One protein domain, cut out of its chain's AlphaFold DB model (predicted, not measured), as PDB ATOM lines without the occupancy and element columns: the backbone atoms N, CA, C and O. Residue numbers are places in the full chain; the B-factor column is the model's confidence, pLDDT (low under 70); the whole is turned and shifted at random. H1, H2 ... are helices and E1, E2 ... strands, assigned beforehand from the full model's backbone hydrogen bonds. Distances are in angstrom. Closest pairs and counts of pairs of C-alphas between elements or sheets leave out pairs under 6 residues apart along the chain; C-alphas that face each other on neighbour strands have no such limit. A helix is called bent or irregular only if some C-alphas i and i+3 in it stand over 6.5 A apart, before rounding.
ATOM      1  N   ASN A   7     -19.247  17.019  22.568       97.81
ATOM      2  CA  ASN A   7     -18.130  16.412  23.292       97.81
ATOM      3  C   ASN A   7     -17.587  17.366  24.375       97.81
ATOM      4  O   ASN A   7     -17.401  18.566  24.126       97.81
ATOM      5  N   LYS A   8     -17.374  16.837  25.581       97.94
ATOM      6  CA  LYS A   8     -16.911  17.540  26.781       97.94
ATOM      7  C   LYS A   8     -15.899  16.668  27.553       97.94
ATOM      8  O   LYS A   8     -16.224  16.198  28.640       97.94
ATOM      9  N   PRO A   9     -14.694  16.417  27.009       98.38
ATOM     10  CA  PRO A   9     -13.706  15.558  27.659       98.38
ATOM     11  C   PRO A   9     -13.121  16.211  28.914       98.38
ATOM     12  O   PRO A   9     -13.070  17.438  29.010       98.38
ATOM     13  N   PHE A  10     -12.634  15.403  29.852       98.69
ATOM     14  CA  PHE A  10     -11.974  15.877  31.070       98.69
ATOM     15  C   PHE A  10     -10.517  15.415  31.150       98.69
ATOM     16  O   PHE A  10     -10.191  14.301  30.741       98.69
ATOM     17  N   ALA A  11      -9.652  16.253  31.721       98.62
ATOM     18  CA  ALA A  11      -8.362  15.805  32.233       98.62
ATOM     19  C   ALA A  11      -8.572  15.285  33.657       98.62
ATOM     20  O   ALA A  11      -9.007  16.032  34.531       98.62
ATOM     21  N   VAL A  12      -8.295  14.010  33.900       98.69
ATOM     22  CA  VAL A  12      -8.441  13.390  35.218       98.69
ATOM     23  C   VAL A  12      -7.056  13.253  35.829       98.69
ATOM     24  O   VAL A  12      -6.238  12.481  35.343       98.69
ATOM     25  N   LEU A  13      -6.772  14.014  36.877       98.31
ATOM     26  CA  LEU A  13      -5.468  14.045  37.530       98.31
ATOM     27  C   LEU A  13      -5.556  13.240  38.820       98.31
ATOM     28  O   LEU A  13      -6.377  13.565  39.682       98.31
ATOM     29  N   LEU A  14      -4.729  12.204  38.971       97.19
ATOM     30  CA  LEU A  14      -4.643  11.501  40.250       97.19
ATOM     31  C   LEU A  14      -3.571  12.180  41.109       97.19
ATOM     32  O   LEU A  14      -2.410  12.308  40.718       97.19
ATOM     33  N   CYS A  15      -3.971  12.645  42.286       95.25
ATOM     34  CA  CYS A  15      -3.161  13.426  43.210       95.25
ATOM     35  C   CYS A  15      -3.075  12.685  44.549       95.25
ATOM     36  O   CYS A  15      -4.081  12.233  45.094       95.25
ATOM     37  N   ARG A  16      -1.893  12.595  45.148       93.56
ATOM     38  CA  ARG A  16      -1.729  12.033  46.496       93.56
ATOM     39  C   ARG A  16      -1.069  13.043  47.416       93.56
ATOM     40  O   ARG A  16      -0.145  13.739  47.004       93.56
ATOM     41  N   PHE A  17      -1.529  13.109  48.658       93.19
ATOM     42  CA  PHE A  17      -0.871  13.902  49.694       93.19
ATOM     43  C   PHE A  17       0.536  13.366  49.968       93.19
ATOM     44  O   PHE A  17       0.797  12.181  49.751       93.19
ATOM     45  N   SER A  18       1.442  14.217  50.450       94.44
ATOM     46  CA  SER A  18       2.832  13.804  50.697       94.44
ATOM     47  C   SER A  18       2.964  12.714  51.766       94.44
ATOM     48  O   SER A  18       3.941  11.967  51.760       94.44
ATOM     49  N   ASP A  19       1.975  12.593  52.655       91.69
ATOM     50  CA  ASP A  19       1.889  11.566  53.693       91.69
ATOM     51  C   ASP A  19       0.894  10.440  53.385       91.69
ATOM     52  O   ASP A  19       0.595   9.626  54.258       91.69
ATOM     53  N   SER A  20       0.416  10.361  52.141       89.38
ATOM     54  CA  SER A  20      -0.376   9.231  51.659       89.38
ATOM     55  C   SER A  20       0.476   7.961  51.647       89.38
ATOM     56  O   SER A  20       1.519   7.896  50.990       89.38
ATOM     57  N   THR A  21       0.033   6.935  52.375       86.44
ATOM     58  CA  THR A  21       0.706   5.626  52.442       86.44
ATOM     59  C   THR A  21      -0.056   4.530  51.707       86.44
ATOM     60  O   THR A  21       0.437   3.405  51.616       86.44
ATOM     61  N   ALA A  22      -1.266   4.810  51.219       81.94
ATOM     62  CA  ALA A  22      -2.062   3.818  50.514       81.94
ATOM     63  C   ALA A  22      -1.436   3.454  49.164       81.94
ATOM     64  O   ALA A  22      -0.935   4.310  48.432       81.94
ATOM     65  N   ALA A  23      -1.505   2.168  48.816       81.44
ATOM     66  CA  ALA A  23      -1.099   1.700  47.502       81.44
ATOM     67  C   ALA A  23      -2.095   2.226  46.451       81.44
ATOM     68  O   ALA A  23      -3.284   1.894  46.528       81.44
ATOM     69  N   PRO A  24      -1.652   3.054  45.489       84.06
ATOM     70  CA  PRO A  24      -2.535   3.533  44.442       84.06
ATOM     71  C   PRO A  24      -2.996   2.391  43.539       84.06
ATOM     72  O   PRO A  24      -2.219   1.500  43.204       84.06
ATOM     73  N   GLN A  25      -4.252   2.459  43.096       90.69
ATOM     74  CA  GLN A  25      -4.678   1.702  41.920       90.69
ATOM     75  C   GLN A  25      -3.966   2.243  40.673       90.69
ATOM     76  O   GLN A  25      -3.644   3.434  40.586       90.69
ATOM     77  N   GLU A  26      -3.757   1.368  39.693       91.25
ATOM     78  CA  GLU A  26      -3.168   1.729  38.402       91.25
ATOM     79  C   GLU A  26      -4.047   2.743  37.657       91.25
ATOM     80  O   GLU A  26      -5.275   2.662  37.692       91.25
ATOM     81  N   ALA A  27      -3.441   3.666  36.904       91.88
ATOM     82  CA  ALA A  27      -4.184   4.687  36.154       91.88
ATOM     83  C   ALA A  27      -5.243   4.086  35.202       91.88
ATOM     84  O   ALA A  27      -6.317   4.658  35.013       91.88
ATOM     85  N   ALA A  28      -4.983   2.888  34.664       93.94
ATOM     86  CA  ALA A  28      -5.906   2.155  33.797       93.94
ATOM     87  C   ALA A  28      -7.241   1.790  34.478       93.94
ATOM     88  O   ALA A  28      -8.275   1.742  33.806       93.94
ATOM     89  N   PHE A  29      -7.241   1.572  35.799       94.88
ATOM     90  CA  PHE A  29      -8.464   1.330  36.570       94.88
ATOM     91  C   PHE A  29      -9.405   2.538  36.478       94.88
ATOM     92  O   PHE A  29     -10.570   2.397  36.110       94.88
ATOM     93  N   TYR A  30      -8.874   3.739  36.715       97.12
ATOM     94  CA  TYR A  30      -9.635   4.983  36.606       97.12
ATOM     95  C   TYR A  30     -10.027   5.282  35.159       97.12
ATOM     96  O   TYR A  30     -11.161   5.678  34.905       97.12
ATOM     97  N   GLN A  31      -9.124   5.055  34.198       97.94
ATOM     98  CA  GLN A  31      -9.381   5.328  32.780       97.94
ATOM     99  C   GLN A  31     -10.573   4.524  32.253       97.94
ATOM    100  O   GLN A  31     -11.406   5.062  31.524       97.94
ATOM    101  N   THR A  32     -10.675   3.257  32.662       97.06
ATOM    102  CA  THR A  32     -11.781   2.367  32.286       97.06
ATOM    103  C   THR A  32     -13.132   2.928  32.743       97.06
ATOM    104  O   THR A  32     -14.104   2.877  31.995       97.06
ATOM    105  N   ALA A  33     -13.197   3.564  33.919       97.25
ATOM    106  CA  ALA A  33     -14.438   4.129  34.449       97.25
ATOM    107  C   ALA A  33     -15.022   5.279  33.603       97.25
ATOM    108  O   ALA A  33     -16.192   5.621  33.789       97.25
ATOM    109  N   PHE A  34     -14.251   5.871  32.686       98.31
ATOM    110  CA  PHE A  34     -14.703   6.952  31.802       98.31
ATOM    111  C   PHE A  34     -15.111   6.489  30.398       98.31
ATOM    112  O   PHE A  34     -15.521   7.322  29.590       98.31
ATOM    113  N   ASP A  35     -15.043   5.190  30.096       97.75
ATOM    114  CA  ASP A  35     -15.459   4.673  28.792       97.75
ATOM    115  C   ASP A  35     -16.998   4.622  28.615       97.75
ATOM    116  O   ASP A  35     -17.787   5.003  29.490       97.75
ATOM    117  N   ASN A  36     -17.431   4.160  27.438       98.06
ATOM    118  CA  ASN A  36     -18.837   4.095  27.035       98.06
ATOM    119  C   ASN A  36     -19.537   2.758  27.361       98.06
ATOM    120  O   ASN A  36     -20.654   2.525  26.898       98.06
ATOM    121  N   THR A  37     -18.921   1.886  28.155       98.31
ATOM    122  CA  THR A  37     -19.496   0.608  28.600       98.31
ATOM    123  C   THR A  37     -20.439   0.837  29.781       98.31
ATOM    124  O   THR A  37     -20.121   1.583  30.698       98.31
ATOM    125  N   TYR A  38     -21.610   0.198  29.827       96.56
ATOM    126  CA  TYR A  38     -22.449   0.239  31.033       96.56
ATOM    127  C   TYR A  38     -21.764  -0.523  32.190       96.56
ATOM    128  O   TYR A  38     -21.342  -1.658  31.961       96.56
ATOM    129  N   PRO A  39     -21.677   0.012  33.431       95.38
ATOM    130  CA  PRO A  39     -22.317   1.222  33.964       95.38
ATOM    131  C   PRO A  39     -21.373   2.439  34.093       95.38
ATOM    132  O   PRO A  39     -21.586   3.295  34.961       95.38
ATOM    133  N   HIS A  40     -20.318   2.516  33.286       97.81
ATOM    134  CA  HIS A  40     -19.283   3.545  33.359       97.81
ATOM    135  C   HIS A  40     -19.810   4.958  33.061       97.81
ATOM    136  O   HIS A  40     -20.966   5.184  32.681       97.81
ATOM    137  N   ILE A  41     -18.973   5.948  33.347       98.38
ATOM    138  CA  ILE A  41     -19.342   7.363  33.368       98.38
ATOM    139  C   ILE A  41     -19.641   7.874  31.952       98.38
ATOM    140  O   ILE A  41     -20.615   8.610  31.778       98.38
ATOM    141  N   GLY A  42     -18.873   7.454  30.941       98.06
ATOM    142  CA  GLY A  42     -19.113   7.841  29.548       98.06
ATOM    143  C   GLY A  42     -20.456   7.330  29.032       98.06
ATOM    144  O   GLY A  42     -21.242   8.104  28.478       98.06
ATOM    145  N   HIS A  43     -20.784   6.066  29.335       98.44
ATOM    146  CA  HIS A  43     -22.101   5.495  29.040       98.44
ATOM    147  C   HIS A  43     -23.220   6.321  29.675       98.44
ATOM    148  O   HIS A  43     -24.180   6.688  29.004       98.44
ATOM    149  N   TYR A  44     -23.101   6.614  30.974       98.25
ATOM    150  CA  TYR A  44     -24.129   7.334  31.722       98.25
ATOM    151  C   TYR A  44     -24.476   8.680  31.084       98.25
ATOM    152  O   TYR A  44     -25.648   8.941  30.839       98.25
ATOM    153  N   TRP A  45     -23.477   9.512  30.770       98.00
ATOM    154  CA  TRP A  45     -23.737  10.838  30.202       98.00
ATOM    155  C   TRP A  45     -24.339  10.781  28.803       98.00
ATOM    156  O   TRP A  45     -25.183  11.618  28.475       98.00
ATOM    157  N   ARG A  46     -23.975   9.777  28.000       97.88
ATOM    158  CA  ARG A  46     -24.625   9.527  26.709       97.88
ATOM    159  C   ARG A  46     -26.080   9.108  26.889       97.88
ATOM    160  O   ARG A  46     -26.942   9.658  26.215       97.88
ATOM    161  N   ASP A  47     -26.351   8.183  27.799       98.06
ATOM    162  CA  ASP A  47     -27.691   7.643  28.028       98.06
ATOM    163  C   ASP A  47     -28.659   8.721  28.540       98.06
ATOM    164  O   ASP A  47     -29.652   9.041  27.884       98.06
ATOM    165  N   VAL A  48     -28.317   9.396  29.644       96.25
ATOM    166  CA  VAL A  48     -29.217  10.383  30.275       96.25
ATOM    167  C   VAL A  48     -29.417  11.655  29.451       96.25
ATOM    168  O   VAL A  48     -30.371  12.394  29.686       96.25
ATOM    169  N   SER A  49     -28.535  11.929  28.485       96.19
ATOM    170  CA  SER A  49     -28.664  13.073  27.573       96.19
ATOM    171  C   SER A  49     -29.344  12.730  26.242       96.19
ATOM    172  O   SER A  49     -29.514  13.621  25.403       96.19
ATOM    173  N   GLY A  50     -29.709  11.465  26.003       96.69
ATOM    174  CA  GLY A  50     -30.190  11.021  24.692       96.69
ATOM    175  C   GLY A  50     -29.133  11.201  23.595       96.69
ATOM    176  O   GLY A  50     -29.439  11.679  22.507       96.69
ATOM    177  N   ALA A  51     -27.879  10.871  23.910       96.50
ATOM    178  CA  ALA A  51     -26.682  11.004  23.076       96.50
ATOM    179  C   ALA A  51     -26.281  12.442  22.684       96.50
ATOM    180  O   ALA A  51     -25.429  12.625  21.813       96.50
ATOM    181  N   GLN A  52     -26.835  13.464  23.340       97.50
ATOM    182  CA  GLN A  52     -26.496  14.867  23.072       97.50
ATOM    183  C   GLN A  52     -25.223  15.341  23.790       97.50
ATOM    184  O   GLN A  52     -24.633  16.338  23.378       97.50
ATOM    185  N   LEU A  53     -24.789  14.637  24.838       97.62
ATOM    186  CA  LEU A  53     -23.561  14.886  25.590       97.62
ATOM    187  C   LEU A  53     -22.711  13.613  25.614       97.62
ATOM    188  O   LEU A  53     -23.213  12.517  25.855       97.62
ATOM    189  N   ASN A  54     -21.410  13.761  25.384       97.81
ATOM    190  CA  ASN A  54     -20.427  12.715  25.640       97.81
ATOM    191  C   ASN A  54     -19.144  13.324  26.210       97.81
ATOM    192  O   ASN A  54     -18.925  14.531  26.125       97.81
ATOM    193  N   ILE A  55     -18.313  12.470  26.794       98.50
ATOM    194  CA  ILE A  55     -17.030  12.838  27.400       98.50
ATOM    195  C   ILE A  55     -15.871  12.094  26.717       98.50
ATOM    196  O   ILE A  55     -14.846  11.812  27.343       98.50
ATOM    197  N   ASP A  56     -16.052  11.726  25.445       98.44
ATOM    198  CA  ASP A  56     -15.074  10.956  24.684       98.44
ATOM    199  C   ASP A  56     -13.755  11.729  24.578       98.44
ATOM    200  O   ASP A  56     -13.730  12.922  24.273       98.44
ATOM    201  N   GLY A  57     -12.638  11.039  24.797       98.12
ATOM    202  CA  GLY A  57     -11.321  11.674  24.861       98.12
ATOM    203  C   GLY A  57     -10.924  12.141  26.262       98.12
ATOM    204  O   GLY A  57      -9.854  12.712  26.405       98.12
ATOM    205  N   THR A  58     -11.727  11.861  27.295       98.69
ATOM    206  CA  THR A  58     -11.288  11.971  28.696       98.69
ATOM    207  C   THR A  58     -10.058  11.093  28.940       98.69
ATOM    208  O   THR A  58     -10.070   9.907  28.596       98.69
ATOM    209  N   GLN A  59      -9.010  11.664  29.535       98.56
ATOM    210  CA  GLN A  59      -7.747  10.974  29.818       98.56
ATOM    211  C   GLN A  59      -7.391  11.063  31.298       98.56
ATOM    212  O   GLN A  59      -7.640  12.083  31.943       98.56
ATOM    213  N   VAL A  60      -6.780   9.998  31.814       98.50
ATOM    214  CA  VAL A  60      -6.277   9.906  33.185       98.50
ATOM    215  C   VAL A  60      -4.765  10.064  33.221       98.50
ATOM    216  O   VAL A  60      -4.035   9.415  32.472       98.50
ATOM    217  N   TYR A  61      -4.298  10.880  34.159       97.38
ATOM    218  CA  TYR A  61      -2.905  11.251  34.313       97.38
ATOM    219  C   TYR A  61      -2.388  10.969  35.719       97.38
ATOM    220  O   TYR A  61      -2.844  11.577  36.688       97.38
ATOM    221  N   GLY A  62      -1.362  10.113  35.753       82.06
ATOM    222  CA  GLY A  62      -0.328  10.044  36.785       82.06
ATOM    223  C   GLY A  62      -0.798   9.783  38.210       82.06
ATOM    224  O   GLY A  62      -1.970   9.584  38.461       82.06
ATOM    225  N   TRP A  63       0.163   9.778  39.134       94.75
ATOM    226  CA  TRP A  63      -0.049  10.007  40.564       94.75
ATOM    227  C   TRP A  63       0.902  11.118  41.000       94.75
ATOM    228  O   TRP A  63       2.078  10.876  41.283       94.75
ATOM    229  N   TYR A  64       0.406  12.351  41.018       96.19
ATOM    230  CA  TYR A  64       1.182  13.528  41.391       96.19
ATOM    231  C   TYR A  64       1.235  13.648  42.910       96.19
ATOM    232  O   TYR A  64       0.207  13.666  43.585       96.19
ATOM    233  N   THR A  65       2.447  13.688  43.464       95.88
ATOM    234  CA  THR A  65       2.629  13.833  44.913       95.88
ATOM    235  C   THR A  65       2.579  15.310  45.258       95.88
ATOM    236  O   THR A  65       3.487  16.054  44.897       95.88
ATOM    237  N   LEU A  66       1.511  15.718  45.934       95.81
ATOM    238  CA  LEU A  66       1.328  17.077  46.422       95.81
ATOM    239  C   LEU A  66       2.456  17.450  47.398       95.81
ATOM    240  O   LEU A  66       2.944  16.581  48.124       95.81
ATOM    241  N   PRO A  67       2.858  18.730  47.459       96.44
ATOM    242  CA  PRO A  67       3.969  19.165  48.304       96.44
ATOM    243  C   PRO A  67       3.694  19.028  49.808       96.44
ATOM    244  O   PRO A  67       4.637  18.877  50.583       96.44
ATOM    245  N   ASN A  68       2.427  19.067  50.233       94.12
ATOM    246  CA  ASN A  68       2.061  19.079  51.649       94.12
ATOM    247  C   ASN A  68       1.217  17.864  52.063       94.12
ATOM    248  O   ASN A  68       0.673  17.130  51.228       94.12
ATOM    249  N   ARG A  69       1.113  17.669  53.380       92.38
ATOM    250  CA  ARG A  69       0.294  16.621  53.995       92.38
ATOM    251  C   ARG A  69      -1.177  16.998  53.899       92.38
ATOM    252  O   ARG A  69      -1.502  18.177  53.763       92.38
ATOM    253  N   ALA A  70      -2.086  16.033  54.030       89.12
ATOM    254  CA  ALA A  70      -3.525  16.322  53.956       89.12
ATOM    255  C   ALA A  70      -3.968  17.420  54.952       89.12
ATOM    256  O   ALA A  70      -4.689  18.345  54.578       89.12
ATOM    257  N   SER A  71      -3.451  17.376  56.187       88.81
ATOM    258  CA  SER A  71      -3.745  18.349  57.250       88.81
ATOM    259  C   SER A  71      -3.250  19.774  56.976       88.81
ATOM    260  O   SER A  71      -3.708  20.709  57.625       88.81
ATOM    261  N   ASP A  72      -2.318  19.954  56.037       90.56
ATOM    262  CA  ASP A  72      -1.777  21.269  55.665       90.56
ATOM    263  C   ASP A  72      -2.617  21.957  54.572       90.56
ATOM    264  O   ASP A  72      -2.388  23.127  54.229       90.56
ATOM    265  N   TYR A  73      -3.552  21.217  53.969       89.25
ATOM    266  CA  TYR A  73      -4.528  21.754  53.026       89.25
ATOM    267  C   TYR A  73      -5.846  22.096  53.702       89.25
ATOM    268  O   TYR A  73      -6.424  23.109  53.338       89.25
ATOM    269  N   PHE A  74      -6.328  21.270  54.631       84.00
ATOM    270  CA  PHE A  74      -7.579  21.503  55.355       84.00
ATOM    271  C   PHE A  74      -7.639  20.667  56.640       84.00
ATOM    272  O   PHE A  74      -6.922  19.674  56.784       84.00
ATOM    273  N   ASP A  75      -8.531  21.033  57.565       80.75
ATOM    274  CA  ASP A  75      -8.819  20.202  58.740       80.75
ATOM    275  C   ASP A  75      -9.553  18.916  58.330       80.75
ATOM    276  O   ASP A  75     -10.769  18.898  58.106       80.75
ATOM    277  N   THR A  76      -8.799  17.818  58.284       73.06
ATOM    278  CA  THR A  76      -9.280  16.483  57.914       73.06
ATOM    279  C   THR A  76     -10.260  15.878  58.925       73.06
ATOM    280  O   THR A  76     -10.899  14.874  58.614       73.06
ATOM    281  N   SER A  77     -10.409  16.469  60.117       66.69
ATOM    282  CA  SER A  77     -11.198  15.907  61.218       66.69
ATOM    283  C   SER A  77     -12.630  16.438  61.321       66.69
ATOM    284  O   SER A  77     -13.486  15.748  61.882       66.69
ATOM    285  N   THR A  78     -12.947  17.623  60.779       57.22
ATOM    286  CA  THR A  78     -14.264  18.239  61.040       57.22
ATOM    287  C   THR A  78     -14.971  18.884  59.844       57.22
ATOM    288  O   THR A  78     -16.212  18.886  59.830       57.22
ATOM    289  N   THR A  79     -14.274  19.339  58.795       63.72
ATOM    290  CA  THR A  79     -14.858  20.333  57.865       63.72
ATOM    291  C   THR A  79     -14.714  19.970  56.380       63.72
ATOM    292  O   THR A  79     -13.805  19.248  55.985       63.72
ATOM    293  N   TYR A  80     -15.646  20.457  55.548       77.75
ATOM    294  CA  TYR A  80     -15.444  20.510  54.097       77.75
ATOM    295  C   TYR A  80     -14.359  21.544  53.783       77.75
ATOM    296  O   TYR A  80     -14.427  22.624  54.377       77.75
ATOM    297  N   PRO A  81     -13.425  21.297  52.844       85.00
ATOM    298  CA  PRO A  81     -12.452  22.312  52.465       85.00
ATOM    299  C   PRO A  81     -13.167  23.612  52.092       85.00
ATOM    300  O   PRO A  81     -14.147  23.597  51.347       85.00
ATOM    301  N   THR A  82     -12.711  24.740  52.608       88.56
ATOM    302  CA  THR A  82     -13.157  26.082  52.238       88.56
ATOM    303  C   THR A  82     -12.800  26.385  50.775       88.56
ATOM    304  O   THR A  82     -12.002  25.673  50.157       88.56
ATOM    305  N   PRO A  83     -13.353  27.452  50.168       89.75
ATOM    306  CA  PRO A  83     -12.966  27.842  48.815       89.75
ATOM    307  C   PRO A  83     -11.456  28.060  48.643       89.75
ATOM    308  O   PRO A  83     -10.913  27.629  47.633       89.75
ATOM    309  N   ALA A  84     -10.784  28.674  49.623       91.62
ATOM    310  CA  ALA A  84      -9.343  28.920  49.563       91.62
ATOM    311  C   ALA A  84      -8.531  27.616  49.625       91.62
ATOM    312  O   ALA A  84      -7.582  27.438  48.867       91.62
ATOM    313  N   GLU A  85      -8.943  26.676  50.478       91.56
ATOM    314  CA  GLU A  85      -8.297  25.365  50.599       91.56
ATOM    315  C   GLU A  85      -8.475  24.532  49.319       91.56
ATOM    316  O   GLU A  85      -7.520  23.916  48.845       91.56
ATOM    317  N   ARG A  86      -9.658  24.582  48.683       91.81
ATOM    318  CA  ARG A  86      -9.875  23.960  47.363       91.81
ATOM    319  C   ARG A  86      -9.034  24.597  46.265       91.81
ATOM    320  O   ARG A  86      -8.537  23.869  45.415       91.81
ATOM    321  N   SER A  87      -8.874  25.922  46.272       94.00
ATOM    322  CA  SER A  87      -7.999  26.606  45.315       94.00
ATOM    323  C   SER A  87      -6.544  26.174  45.485       94.00
ATOM    324  O   SER A  87      -5.910  25.839  44.498       94.00
ATOM    325  N   LYS A  88      -6.047  26.053  46.722       95.12
ATOM    326  CA  LYS A  88      -4.687  25.554  46.977       95.12
ATOM    327  C   LYS A  88      -4.483  24.124  46.453       95.12
ATOM    328  O   LYS A  88      -3.468  23.829  45.837       95.12
ATOM    329  N   LEU A  89      -5.457  23.239  46.679       94.31
ATOM    330  CA  LEU A  89      -5.429  21.867  46.154       94.31
ATOM    331  C   LEU A  89      -5.476  21.812  44.625       94.31
ATOM    332  O   LEU A  89      -4.794  20.985  44.022       94.31
ATOM    333  N   TRP A  90      -6.299  22.673  44.020       96.38
ATOM    334  CA  TRP A  90      -6.368  22.837  42.575       96.38
ATOM    335  C   TRP A  90      -5.012  23.242  42.019       96.38
ATOM    336  O   TRP A  90      -4.445  22.484  41.237       96.38
ATOM    337  N   ASP A  91      -4.483  24.375  42.486       97.50
ATOM    338  CA  ASP A  91      -3.247  24.971  41.985       97.50
ATOM    339  C   ASP A  91      -2.080  23.980  42.077       97.50
ATOM    340  O   ASP A  91      -1.384  23.755  41.085       97.50
ATOM    341  N   ASP A  92      -1.910  23.324  43.230       97.62
ATOM    342  CA  ASP A  92      -0.812  22.380  43.437       97.62
ATOM    343  C   ASP A  92      -0.933  21.145  42.533       97.62
ATOM    344  O   ASP A  92       0.060  20.736  41.928       97.62
ATOM    345  N   CYS A  93      -2.122  20.538  42.394       97.00
ATOM    346  CA  CYS A  93      -2.233  19.349  41.547       97.00
ATOM    347  C   CYS A  93      -2.157  19.682  40.052       97.00
ATOM    348  O   CYS A  93      -1.466  18.980  39.312       97.00
ATOM    349  N   THR A  94      -2.811  20.758  39.595       98.12
ATOM    350  CA  THR A  94      -2.732  21.151  38.182       98.12
ATOM    351  C   THR A  94      -1.324  21.598  37.811       98.12
ATOM    352  O   THR A  94      -0.818  21.188  36.776       98.12
ATOM    353  N   SER A  95      -0.621  22.336  38.680       97.88
ATOM    354  CA  SER A  95       0.759  22.754  38.397       97.88
ATOM    355  C   SER A  95       1.738  21.580  38.314       97.88
ATOM    356  O   SER A  95       2.700  21.654  37.553       97.88
ATOM    357  N   LEU A  96       1.533  20.509  39.088       98.31
ATOM    358  CA  LEU A  96       2.373  19.307  39.007       98.31
ATOM    359  C   LEU A  96       2.118  18.498  37.730       98.31
ATOM    360  O   LEU A  96       3.029  17.827  37.239       98.31
ATOM    361  N   ALA A  97       0.891  18.541  37.215       98.12
ATOM    362  CA  ALA A  97       0.485  17.821  36.016       98.12
ATOM    363  C   ALA A  97       0.760  18.586  34.712       98.12
ATOM    364  O   ALA A  97       0.966  17.940  33.686       98.12
ATOM    365  N   ASP A  98       0.843  19.917  34.769       97.94
ATOM    366  CA  ASP A  98       1.073  20.841  33.646       97.94
ATOM    367  C   ASP A  98       2.166  20.388  32.652       97.94
ATOM    368  O   ASP A  98       1.896  20.346  31.453       97.94
ATOM    369  N   PRO A  99       3.351  19.884  33.070       97.69
ATOM    370  CA  PRO A  99       4.369  19.436  32.111       97.69
ATOM    371  C   PRO A  99       3.961  18.234  31.239       97.69
ATOM    372  O   PRO A  99       4.649  17.922  30.267       97.69
ATOM    373  N   ALA A 100       2.902  17.513  31.614       97.12
ATOM    374  CA  ALA A 100       2.429  16.299  30.952       97.12
ATOM    375  C   ALA A 100       1.014  16.431  30.362       97.12
ATOM    376  O   ALA A 100       0.562  15.512  29.672       97.12
ATOM    377  N   VAL A 101       0.308  17.531  30.638       97.88
ATOM    378  CA  VAL A 101      -1.101  17.713  30.279       97.88
ATOM    379  C   VAL A 101      -1.274  19.035  29.547       97.88
ATOM    380  O   VAL A 101      -1.069  20.086  30.128       97.88
ATOM    381  N   ASP A 102      -1.724  18.969  28.294       97.75
ATOM    382  CA  ASP A 102      -2.278  20.128  27.591       97.75
ATOM    383  C   ASP A 102      -3.768  20.244  27.942       97.75
ATOM    384  O   ASP A 102      -4.629  19.544  27.395       97.75
ATOM    385  N   TYR A 103      -4.080  21.111  28.899       98.25
ATOM    386  CA  TYR A 103      -5.426  21.394  29.374       98.25
ATOM    387  C   TYR A 103      -6.319  22.000  28.293       98.25
ATOM    388  O   TYR A 103      -7.545  21.880  28.385       98.25
ATOM    389  N   THR A 104      -5.762  22.619  27.246       97.19
ATOM    390  CA  THR A 104      -6.565  23.267  26.197       97.19
ATOM    391  C   THR A 104      -7.442  22.280  25.420       97.19
ATOM    392  O   THR A 104      -8.480  22.675  24.881       97.19
ATOM    393  N   ALA A 105      -7.096  20.987  25.440       97.44
ATOM    394  CA  ALA A 105      -7.864  19.905  24.830       97.44
ATOM    395  C   ALA A 105      -9.128  19.493  25.616       97.44
ATOM    396  O   ALA A 105      -9.972  18.764  25.088       97.44
ATOM    397  N   TYR A 106      -9.281  19.943  26.865       98.38
ATOM    398  CA  TYR A 106     -10.298  19.435  27.786       98.38
ATOM    399  C   TYR A 106     -11.363  20.467  28.121       98.38
ATOM    400  O   TYR A 106     -11.082  21.642  28.309       98.38
ATOM    401  N   TYR A 107     -12.615  20.046  28.271       97.62
ATOM    402  CA  TYR A 107     -13.677  20.912  28.777       97.62
ATOM    403  C   TYR A 107     -13.463  21.279  30.254       97.62
ATOM    404  O   TYR A 107     -13.674  22.434  30.642       97.62
ATOM    405  N   GLY A 108     -13.030  20.305  31.055       97.69
ATOM    406  CA  GLY A 108     -12.869  20.428  32.498       97.69
ATOM    407  C   GLY A 108     -11.769  19.536  33.064       97.69
ATOM    408  O   GLY A 108     -11.118  18.789  32.334       97.69
ATOM    409  N   VAL A 109     -11.581  19.606  34.379       98.50
ATOM    410  CA  VAL A 109     -10.567  18.840  35.113       98.50
ATOM    411  C   VAL A 109     -11.213  18.136  36.305       98.50
ATOM    412  O   VAL A 109     -11.999  18.733  37.045       98.50
ATOM    413  N   ILE A 110     -10.872  16.865  36.492       98.25
ATOM    414  CA  ILE A 110     -11.256  16.059  37.651       98.25
ATOM    415  C   ILE A 110      -9.996  15.791  38.468       98.25
ATOM    416  O   ILE A 110      -9.042  15.227  37.947       98.25
ATOM    417  N   LEU A 111      -9.992  16.163  39.742       97.00
ATOM    418  CA  LEU A 111      -8.946  15.803  40.692       97.00
ATOM    419  C   LEU A 111      -9.405  14.591  41.500       97.00
ATOM    420  O   LEU A 111     -10.460  14.624  42.141       97.00
ATOM    421  N   VAL A 112      -8.612  13.524  41.459       95.25
ATOM    422  CA  VAL A 112      -8.842  12.287  42.208       95.25
ATOM    423  C   VAL A 112      -7.798  12.186  43.305       95.25
ATOM    424  O   VAL A 112      -6.607  12.107  43.016       95.25
ATOM    425  N   PHE A 113      -8.224  12.160  44.563       92.56
ATOM    426  CA  PHE A 113      -7.307  12.135  45.701       92.56
ATOM    427  C   PHE A 113      -7.232  10.751  46.361       92.56
ATOM    428  O   PHE A 113      -8.266  10.195  46.735       92.56
ATOM    429  N   GLN A 114      -6.018  10.207  46.532       88.38
ATOM    430  CA  GLN A 114      -5.788   8.836  47.033       88.38
ATOM    431  C   GLN A 114      -6.372   8.588  48.437       88.38
ATOM    432  O   GLN A 114      -7.155   7.666  48.616       88.38
ATOM    433  N   ASP A 115      -6.018   9.427  49.415       78.31
ATOM    434  CA  ASP A 115      -6.378   9.259  50.835       78.31
ATOM    435  C   ASP A 115      -7.240  10.431  51.323       78.31
ATOM    436  O   ASP A 115      -6.950  11.104  52.312       78.31
ATOM    437  N   TRP A 116      -8.291  10.734  50.566       75.25
ATOM    438  CA  TRP A 116      -9.217  11.802  50.917       75.25
ATOM    439  C   TRP A 116     -10.205  11.333  51.997       75.25
ATOM    440  O   TRP A 116     -10.904  10.344  51.764       75.25
ATOM    441  N   PRO A 117     -10.322  12.015  53.154       63.41
ATOM    442  CA  PRO A 117     -11.221  11.596  54.227       63.41
ATOM    443  C   PRO A 117     -12.671  11.511  53.721       63.41
ATOM    444  O   PRO A 117     -13.235  12.482  53.200       63.41
ATOM    445  N   GLU A 118     -13.258  10.315  53.822       58.00
ATOM    446  CA  GLU A 118     -14.514   9.969  53.154       58.00
ATOM    447  C   GLU A 118     -15.681  10.894  53.556       58.00
ATOM    448  O   GLU A 118     -15.860  11.249  54.721       58.00
ATOM    449  N   SER A 119     -16.499  11.261  52.556       58.31
ATOM    450  CA  SER A 119     -17.687  12.150  52.574       58.31
ATOM    451  C   SER A 119     -17.475  13.673  52.649       58.31
ATOM    452  O   SER A 119     -18.419  14.421  52.381       58.31
ATOM    453  N   LYS A 120     -16.269  14.166  52.963       66.88
ATOM    454  CA  LYS A 120     -16.059  15.581  53.341       66.88
ATOM    455  C   LYS A 120     -15.437  16.475  52.271       66.88
ATOM    456  O   LYS A 120     -15.190  17.640  52.541       66.88
ATOM    457  N   GLY A 121     -15.202  16.013  51.048       69.38
ATOM    458  CA  GLY A 121     -14.651  16.931  50.041       69.38
ATOM    459  C   GLY A 121     -14.852  16.557  48.588       69.38
ATOM    460  O   GLY A 121     -14.126  17.043  47.726       69.38
ATOM    461  N   ARG A 122     -15.900  15.770  48.335       87.62
ATOM    462  CA  ARG A 122     -16.528  15.744  47.020       87.62
ATOM    463  C   ARG A 122     -17.011  17.149  46.694       87.62
ATOM    464  O   ARG A 122     -17.616  17.810  47.545       87.62
ATOM    465  N   PHE A 123     -16.660  17.625  45.514       90.44
ATOM    466  CA  PHE A 123     -16.999  18.974  45.102       90.44
ATOM    467  C   PHE A 123     -16.949  19.082  43.591       90.44
ATOM    468  O   PHE A 123     -15.893  18.905  42.992       90.44
ATOM    469  N   GLY A 124     -18.061  19.449  42.981       93.12
ATOM    470  CA  GLY A 124     -18.087  19.934  41.618       93.12
ATOM    471  C   GLY A 124     -18.518  21.392  41.542       93.12
ATOM    472  O   GLY A 124     -19.307  21.881  42.353       93.12
ATOM    473  N   ASP A 125     -17.990  22.108  40.555       92.00
ATOM    474  CA  ASP A 125     -18.362  23.496  40.287       92.00
ATOM    475  C   ASP A 125     -17.983  23.884  38.856       92.00
ATOM    476  O   ASP A 125     -17.357  23.122  38.116       92.00
ATOM    477  N   TRP A 126     -18.320  25.111  38.485       89.75
ATOM    478  CA  TRP A 126     -17.925  25.725  37.230       89.75
ATOM    479  C   TRP A 126     -17.212  27.043  37.539       89.75
ATOM    480  O   TRP A 126     -17.839  28.017  37.961       89.75
ATOM    481  N   ARG A 127     -15.876  27.063  37.413       91.12
ATOM    482  CA  ARG A 127     -15.030  28.159  37.926       91.12
ATOM    483  C   ARG A 127     -14.015  28.667  36.921       91.12
ATOM    484  O   ARG A 127     -13.498  27.908  36.110       91.12
ATOM    485  N   GLN A 128     -13.713  29.961  37.005       95.38
ATOM    486  CA  GLN A 128     -12.676  30.576  36.189       95.38
ATOM    487  C   GLN A 128     -11.286  30.237  36.733       95.38
ATOM    488  O   GLN A 128     -10.991  30.543  37.885       95.38
ATOM    489  N   TYR A 129     -10.445  29.671  35.874       96.44
ATOM    490  CA  TYR A 129      -9.026  29.418  36.125       96.44
ATOM    491  C   TYR A 129      -8.215  29.729  34.868       96.44
ATOM    492  O   TYR A 129      -8.771  29.819  33.767       96.44
ATOM    493  N   THR A 130      -6.903  29.877  35.044       97.44
ATOM    494  CA  THR A 130      -5.940  30.001  33.949       97.44
ATOM    495  C   THR A 130      -5.078  28.748  33.921       97.44
ATOM    496  O   THR A 130      -4.321  28.528  34.858       97.44
ATOM    497  N   LEU A 131      -5.206  27.950  32.863       97.56
ATOM    498  CA  LEU A 131      -4.379  26.771  32.587       97.56
ATOM    499  C   LEU A 131      -3.870  26.889  31.147       97.56
ATOM    500  O   LEU A 131      -4.625  27.359  30.291       97.56
ATOM    501  N   ASP A 132      -2.603  26.556  30.890       97.38
ATOM    502  CA  ASP A 132      -1.952  26.706  29.574       97.38
ATOM    503  C   ASP A 132      -2.163  28.077  28.911       97.38
ATOM    504  O   ASP A 132      -2.447  28.210  27.718       97.38
ATOM    505  N   GLY A 133      -2.098  29.142  29.714       95.88
ATOM    506  CA  GLY A 133      -2.310  30.513  29.246       95.88
ATOM    507  C   GLY A 133      -3.755  30.853  28.850       95.88
ATOM    508  O   GLY A 133      -4.010  31.984  28.435       95.88
ATOM    509  N   GLN A 134      -4.719  29.937  29.006       94.56
ATOM    510  CA  GLN A 134      -6.136  30.190  28.748       94.56
ATOM    511  C   GLN A 134      -6.908  30.481  30.036       94.56
ATOM    512  O   GLN A 134      -7.168  29.588  30.844       94.56
ATOM    513  N   THR A 135      -7.364  31.725  30.194       97.44
ATOM    514  CA  THR A 135      -8.326  32.094  31.239       97.44
ATOM    515  C   THR A 135      -9.750  31.878  30.743       97.44
ATOM    516  O   THR A 135     -10.243  32.612  29.888       97.44
ATOM    517  N   ARG A 136     -10.440  30.887  31.305       95.50
ATOM    518  CA  ARG A 136     -11.859  30.633  31.025       95.50
ATOM    519  C   ARG A 136     -12.518  29.902  32.180       95.50
ATOM    520  O   ARG A 136     -11.864  29.561  33.161       95.50
ATOM    521  N   ILE A 137     -13.819  29.662  32.060       94.38
ATOM    522  CA  ILE A 137     -14.543  28.835  33.018       94.38
ATOM    523  C   ILE A 137     -14.320  27.354  32.679       94.38
ATOM    524  O   ILE A 137     -14.577  26.917  31.554       94.38
ATOM    525  N   TRP A 138     -13.842  26.596  33.659       96.19
ATOM    526  CA  TRP A 138     -13.580  25.162  33.600       96.19
ATOM    527  C   TRP A 138     -14.613  24.420  34.437       96.19
ATOM    528  O   TRP A 138     -14.949  24.852  35.546       96.19
ATOM    529  N   GLY A 139     -15.121  23.305  33.913       96.75
ATOM    530  CA  GLY A 139     -15.844  22.346  34.741       96.75
ATOM    531  C   GLY A 139     -14.853  21.677  35.688       96.75
ATOM    532  O   GLY A 139     -13.853  21.135  35.222       96.75
ATOM    533  N   ILE A 140     -15.092  21.740  36.993       96.50
ATOM    534  CA  ILE A 140     -14.176  21.178  37.988       96.50
ATOM    535  C   ILE A 140     -14.871  20.122  38.832       96.50
ATOM    536  O   ILE A 140     -16.058  20.238  39.136       96.50
ATOM    537  N   THR A 141     -14.133  19.086  39.213       96.38
ATOM    538  CA  THR A 141     -14.629  18.004  40.067       96.38
ATOM    539  C   THR A 141     -13.514  17.498  40.970       96.38
ATOM    540  O   THR A 141     -12.388  17.324  40.527       96.38
ATOM    541  N   PHE A 142     -13.824  17.286  42.242       94.44
ATOM    542  CA  PHE A 142     -12.941  16.755  43.270       94.44
ATOM    543  C   PHE A 142     -13.624  15.504  43.807       94.44
ATOM    544  O   PHE A 142     -14.782  15.571  44.224       94.44
ATOM    545  N   VAL A 143     -12.928  14.375  43.775       93.38
ATOM    546  CA  VAL A 143     -13.420  13.072  44.246       93.38
ATOM    547  C   VAL A 143     -12.275  12.287  44.882       93.38
ATOM    548  O   VAL A 143     -11.103  12.632  44.716       93.38
ATOM    549  N   SER A 144     -12.597  11.228  45.622       90.62
ATOM    550  CA  SER A 144     -11.582  10.330  46.176       90.62
ATOM    551  C   SER A 144     -11.319   9.135  45.259       90.62
ATOM    552  O   SER A 144     -12.174   8.733  44.468       90.62
ATOM    553  N   ALA A 145     -10.150   8.512  45.408       91.56
ATOM    554  CA  ALA A 145      -9.870   7.201  44.828       91.56
ATOM    555  C   ALA A 145     -10.903   6.149  45.271       91.56
ATOM    556  O   ALA A 145     -11.353   5.334  44.463       91.56
ATOM    557  N   THR A 146     -11.338   6.202  46.535       89.00
ATOM    558  CA  THR A 146     -12.334   5.271  47.077       89.00
ATOM    559  C   THR A 146     -13.707   5.408  46.418       89.00
ATOM    560  O   THR A 146     -14.418   4.410  46.279       89.00
ATOM    561  N   ASP A 147     -14.085   6.600  45.942       89.38
ATOM    562  CA  ASP A 147     -15.360   6.809  45.242       89.38
ATOM    563  C   ASP A 147     -15.451   5.938  43.970       89.38
ATOM    564  O   ASP A 147     -16.517   5.400  43.663       89.38
ATOM    565  N   PHE A 148     -14.328   5.700  43.277       91.38
ATOM    566  CA  PHE A 148     -14.279   4.822  42.098       91.38
ATOM    567  C   PHE A 148     -14.481   3.341  42.437       91.38
ATOM    568  O   PHE A 148     -15.011   2.594  41.616       91.38
ATOM    569  N   GLY A 149     -14.084   2.912  43.637       87.00
ATOM    570  CA  GLY A 149     -14.280   1.539  44.113       87.00
ATOM    571  C   GLY A 149     -15.648   1.289  44.753       87.00
ATOM    572  O   GLY A 149     -16.064   0.138  44.867       87.00
ATOM    573  N   THR A 150     -16.348   2.346  45.173       87.88
ATOM    574  CA  THR A 150     -17.583   2.236  45.968       87.88
ATOM    575  C   THR A 150     -18.833   2.659  45.202       87.88
ATOM    576  O   THR A 150     -19.837   1.951  45.259       87.88
ATOM    577  N   SER A 151     -18.811   3.783  44.474       90.31
ATOM    578  CA  SER A 151     -19.975   4.249  43.715       90.31
ATOM    579  C   SER A 151     -19.624   5.287  42.645       90.31
ATOM    580  O   SER A 151     -19.452   6.477  42.914       90.31
ATOM    581  N   LEU A 152     -19.689   4.861  41.378       93.62
ATOM    582  CA  LEU A 152     -19.600   5.768  40.225       93.62
ATOM    583  C   LEU A 152     -20.726   6.814  40.187       93.62
ATOM    584  O   LEU A 152     -20.590   7.820  39.495       93.62
ATOM    585  N   ALA A 153     -21.837   6.604  40.905       92.50
ATOM    586  CA  ALA A 153     -22.924   7.581  40.986       92.50
ATOM    587  C   ALA A 153     -22.477   8.890  41.650       92.50
ATOM    588  O   ALA A 153     -22.922   9.957  41.239       92.50
ATOM    589  N   LEU A 154     -21.556   8.816  42.612       90.62
ATOM    590  CA  LEU A 154     -21.011   9.988  43.295       90.62
ATOM    591  C   LEU A 154     -20.151  10.829  42.351       90.62
ATOM    592  O   LEU A 154     -20.292  12.045  42.292       90.62
ATOM    593  N   ILE A 155     -19.318  10.175  41.540       94.12
ATOM    594  CA  ILE A 155     -18.496  10.864  40.540       94.12
ATOM    595  C   ILE A 155     -19.390  11.513  39.476       94.12
ATOM    596  O   ILE A 155     -19.196  12.673  39.125       94.12
ATOM    597  N   LYS A 156     -20.427  10.799  39.014       96.00
ATOM    598  CA  LYS A 156     -21.435  11.341  38.087       96.00
ATOM    599  C   LYS A 156     -22.167  12.547  38.684       96.00
ATOM    600  O   LYS A 156     -22.380  13.528  37.981       96.00
ATOM    601  N   HIS A 157     -22.524  12.505  39.968       94.38
ATOM    602  CA  HIS A 157     -23.153  13.634  40.662       94.38
ATOM    603  C   HIS A 157     -22.258  14.875  40.633       94.38
ATOM    604  O   HIS A 157     -22.698  15.926  40.169       94.38
ATOM    605  N   GLU A 158     -20.999  14.754  41.062       94.12
ATOM    606  CA  GLU A 158     -20.089  15.905  41.110       94.12
ATOM    607  C   GLU A 158     -19.748  16.437  39.710       94.12
ATOM    608  O   GLU A 158     -19.703  17.649  39.494       94.12
ATOM    609  N   MET A 159     -19.614  15.555  38.715       96.38
ATOM    610  CA  MET A 159     -19.488  15.967  37.312       96.38
ATOM    611  C   MET A 159     -20.716  16.740  36.810       96.38
ATOM    612  O   MET A 159     -20.579  17.626  35.968       96.38
ATOM    613  N   GLY A 160     -21.913  16.471  37.338       95.50
ATOM    614  CA  GLY A 160     -23.107  17.262  37.037       95.50
ATOM    615  C   GLY A 160     -22.904  18.750  37.340       95.50
ATOM    616  O   GLY A 160     -23.269  19.604  36.530       95.50
ATOM    617  N   HIS A 161     -22.239  19.083  38.449       94.44
ATOM    618  CA  HIS A 161     -21.892  20.471  38.765       94.44
ATOM    619  C   HIS A 161     -20.861  21.068  37.799       94.44
ATOM    620  O   HIS A 161     -20.973  22.246  37.456       94.44
ATOM    621  N   ALA A 162     -19.922  20.268  37.285       95.31
ATOM    622  CA  ALA A 162     -19.009  20.689  36.215       95.31
ATOM    623  C   ALA A 162     -19.744  20.998  34.892       95.31
ATOM    624  O   ALA A 162     -19.279  21.802  34.078       95.31
ATOM    625  N   PHE A 163     -20.931  20.417  34.695       94.75
ATOM    626  CA  PHE A 163     -21.880  20.769  33.634       94.75
ATOM    627  C   PHE A 163     -22.895  21.844  34.046       94.75
ATOM    628  O   PHE A 163     -23.919  22.013  33.383       94.75
ATOM    629  N   ASN A 164     -22.611  22.592  35.118       90.25
ATOM    630  CA  ASN A 164     -23.442  23.672  35.652       90.25
ATOM    631  C   ASN A 164     -24.818  23.227  36.187       90.25
ATOM    632  O   ASN A 164     -25.729  24.043  36.353       90.25
TER     633      ASN A 164
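AT A GLANCE: This is residues 7 to 164 of the 179 residues of an uncharacterized protein of Chloroflexi bacterium (UniProt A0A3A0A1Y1). One strongly twisted sheet of five strands forms the middle of this domain, with helices over both of its faces: it curls round the long helix H3 on one face, while H1, H4 and H5 cover the other. The sheet ends in the bent hairpin of E4 and E5, and H2 lies off the sheet, beside H5. The printed part has 158 residues with five named helices and five named strands, in the order E1 H1 H2 E2 H3 E3 E4 E5 H4 H5; the sheet is mixed, in the order E2 E1 E3 E5 E4, and the class is mixed, helices and strands. The whole is compact, with a radius of gyration of the C-alphas of 14.6 A and spans of 43 by 36 by 26 A.

IN THESE COORDINATES: E1, residues 10 to 16, begins at C-alpha 10 (-11.974, 15.877, 31.070). H1 is residues 27 to 32, H2 residues 41 to 48, and E2 residues 59 to 65. H3, residues 83 to 100, is 26.3 A long and irregular, with C-alphas 96 and 99 7.2 A apart. E3 is residues 108 to 113. E4, residues 123 to 131, bends by 78 degrees at residue 128, and E5, residues 134 to 144, 27.0 A long, bends by 73 degrees at residue 137. H4 is residues 145 to 150, and H5, residues 152 to 162, ends at C-alpha 162 (-19.009, 20.689, 36.215).

HOW THE PARTS SIT: E2 and E1 are parallel, with N 12 and O 59 2.8 A apart; E1 and E3 are parallel, with N 13 and O 110 at 2.8 A; E3 and E5 are parallel, with N 111 and O 141 at 2.8 A. E4 and E5 form an antiparallel hairpin, with N 142 and O 123 at 2.7 A. E1, H1 H2, E2 is a strand-helix-strand unit, two parallel neighbour strands with helices between; E2, H3, E3 is a split one, with E1 between its strands; both crossovers are right-handed. The closest C-alphas of E1 and H3 are those of Cys 15 and Cys 93, 6.2 A. On the opposite face, H5 lies over E5 and E4 at a height over the sheet of 8.1 A; Gly 139 and Ala 162 have the closest C-alphas of E5 and H5, 3.9 A. On the same face as H5, H1 lies over E2 at a height of 8.3 A, and H4 comes closest to E3 at the C-alphas of Phe 113 and Ala 145, 5.6 A. H4 and H5 touch only at the corner, and only just, with 3 pairs of C-alphas within 8 A, the closest those of Asp 147 and Leu 154, 6.8 A. H2 is not on the sheet and only just touches H5, with 3 pairs, the closest Ile 41 and Lys 156, C-alphas 6.5 A apart. In H1 and H2 every O i to N i+4 pair is within hydrogen-bond range; in H3 12 of 14, in H4 1 of 2 and in H5 6 of 7 are.

THE WHOLE: The C-alphas farthest apart are those of Gly 50 and Asp 72, 43.3 A. The printed part has no cut. The link from E2 to H3, residues 66 to 82, is long. Mean pLDDT of the printed part is 92.5; residues 77 to 79 and 117 to 121 are under 70.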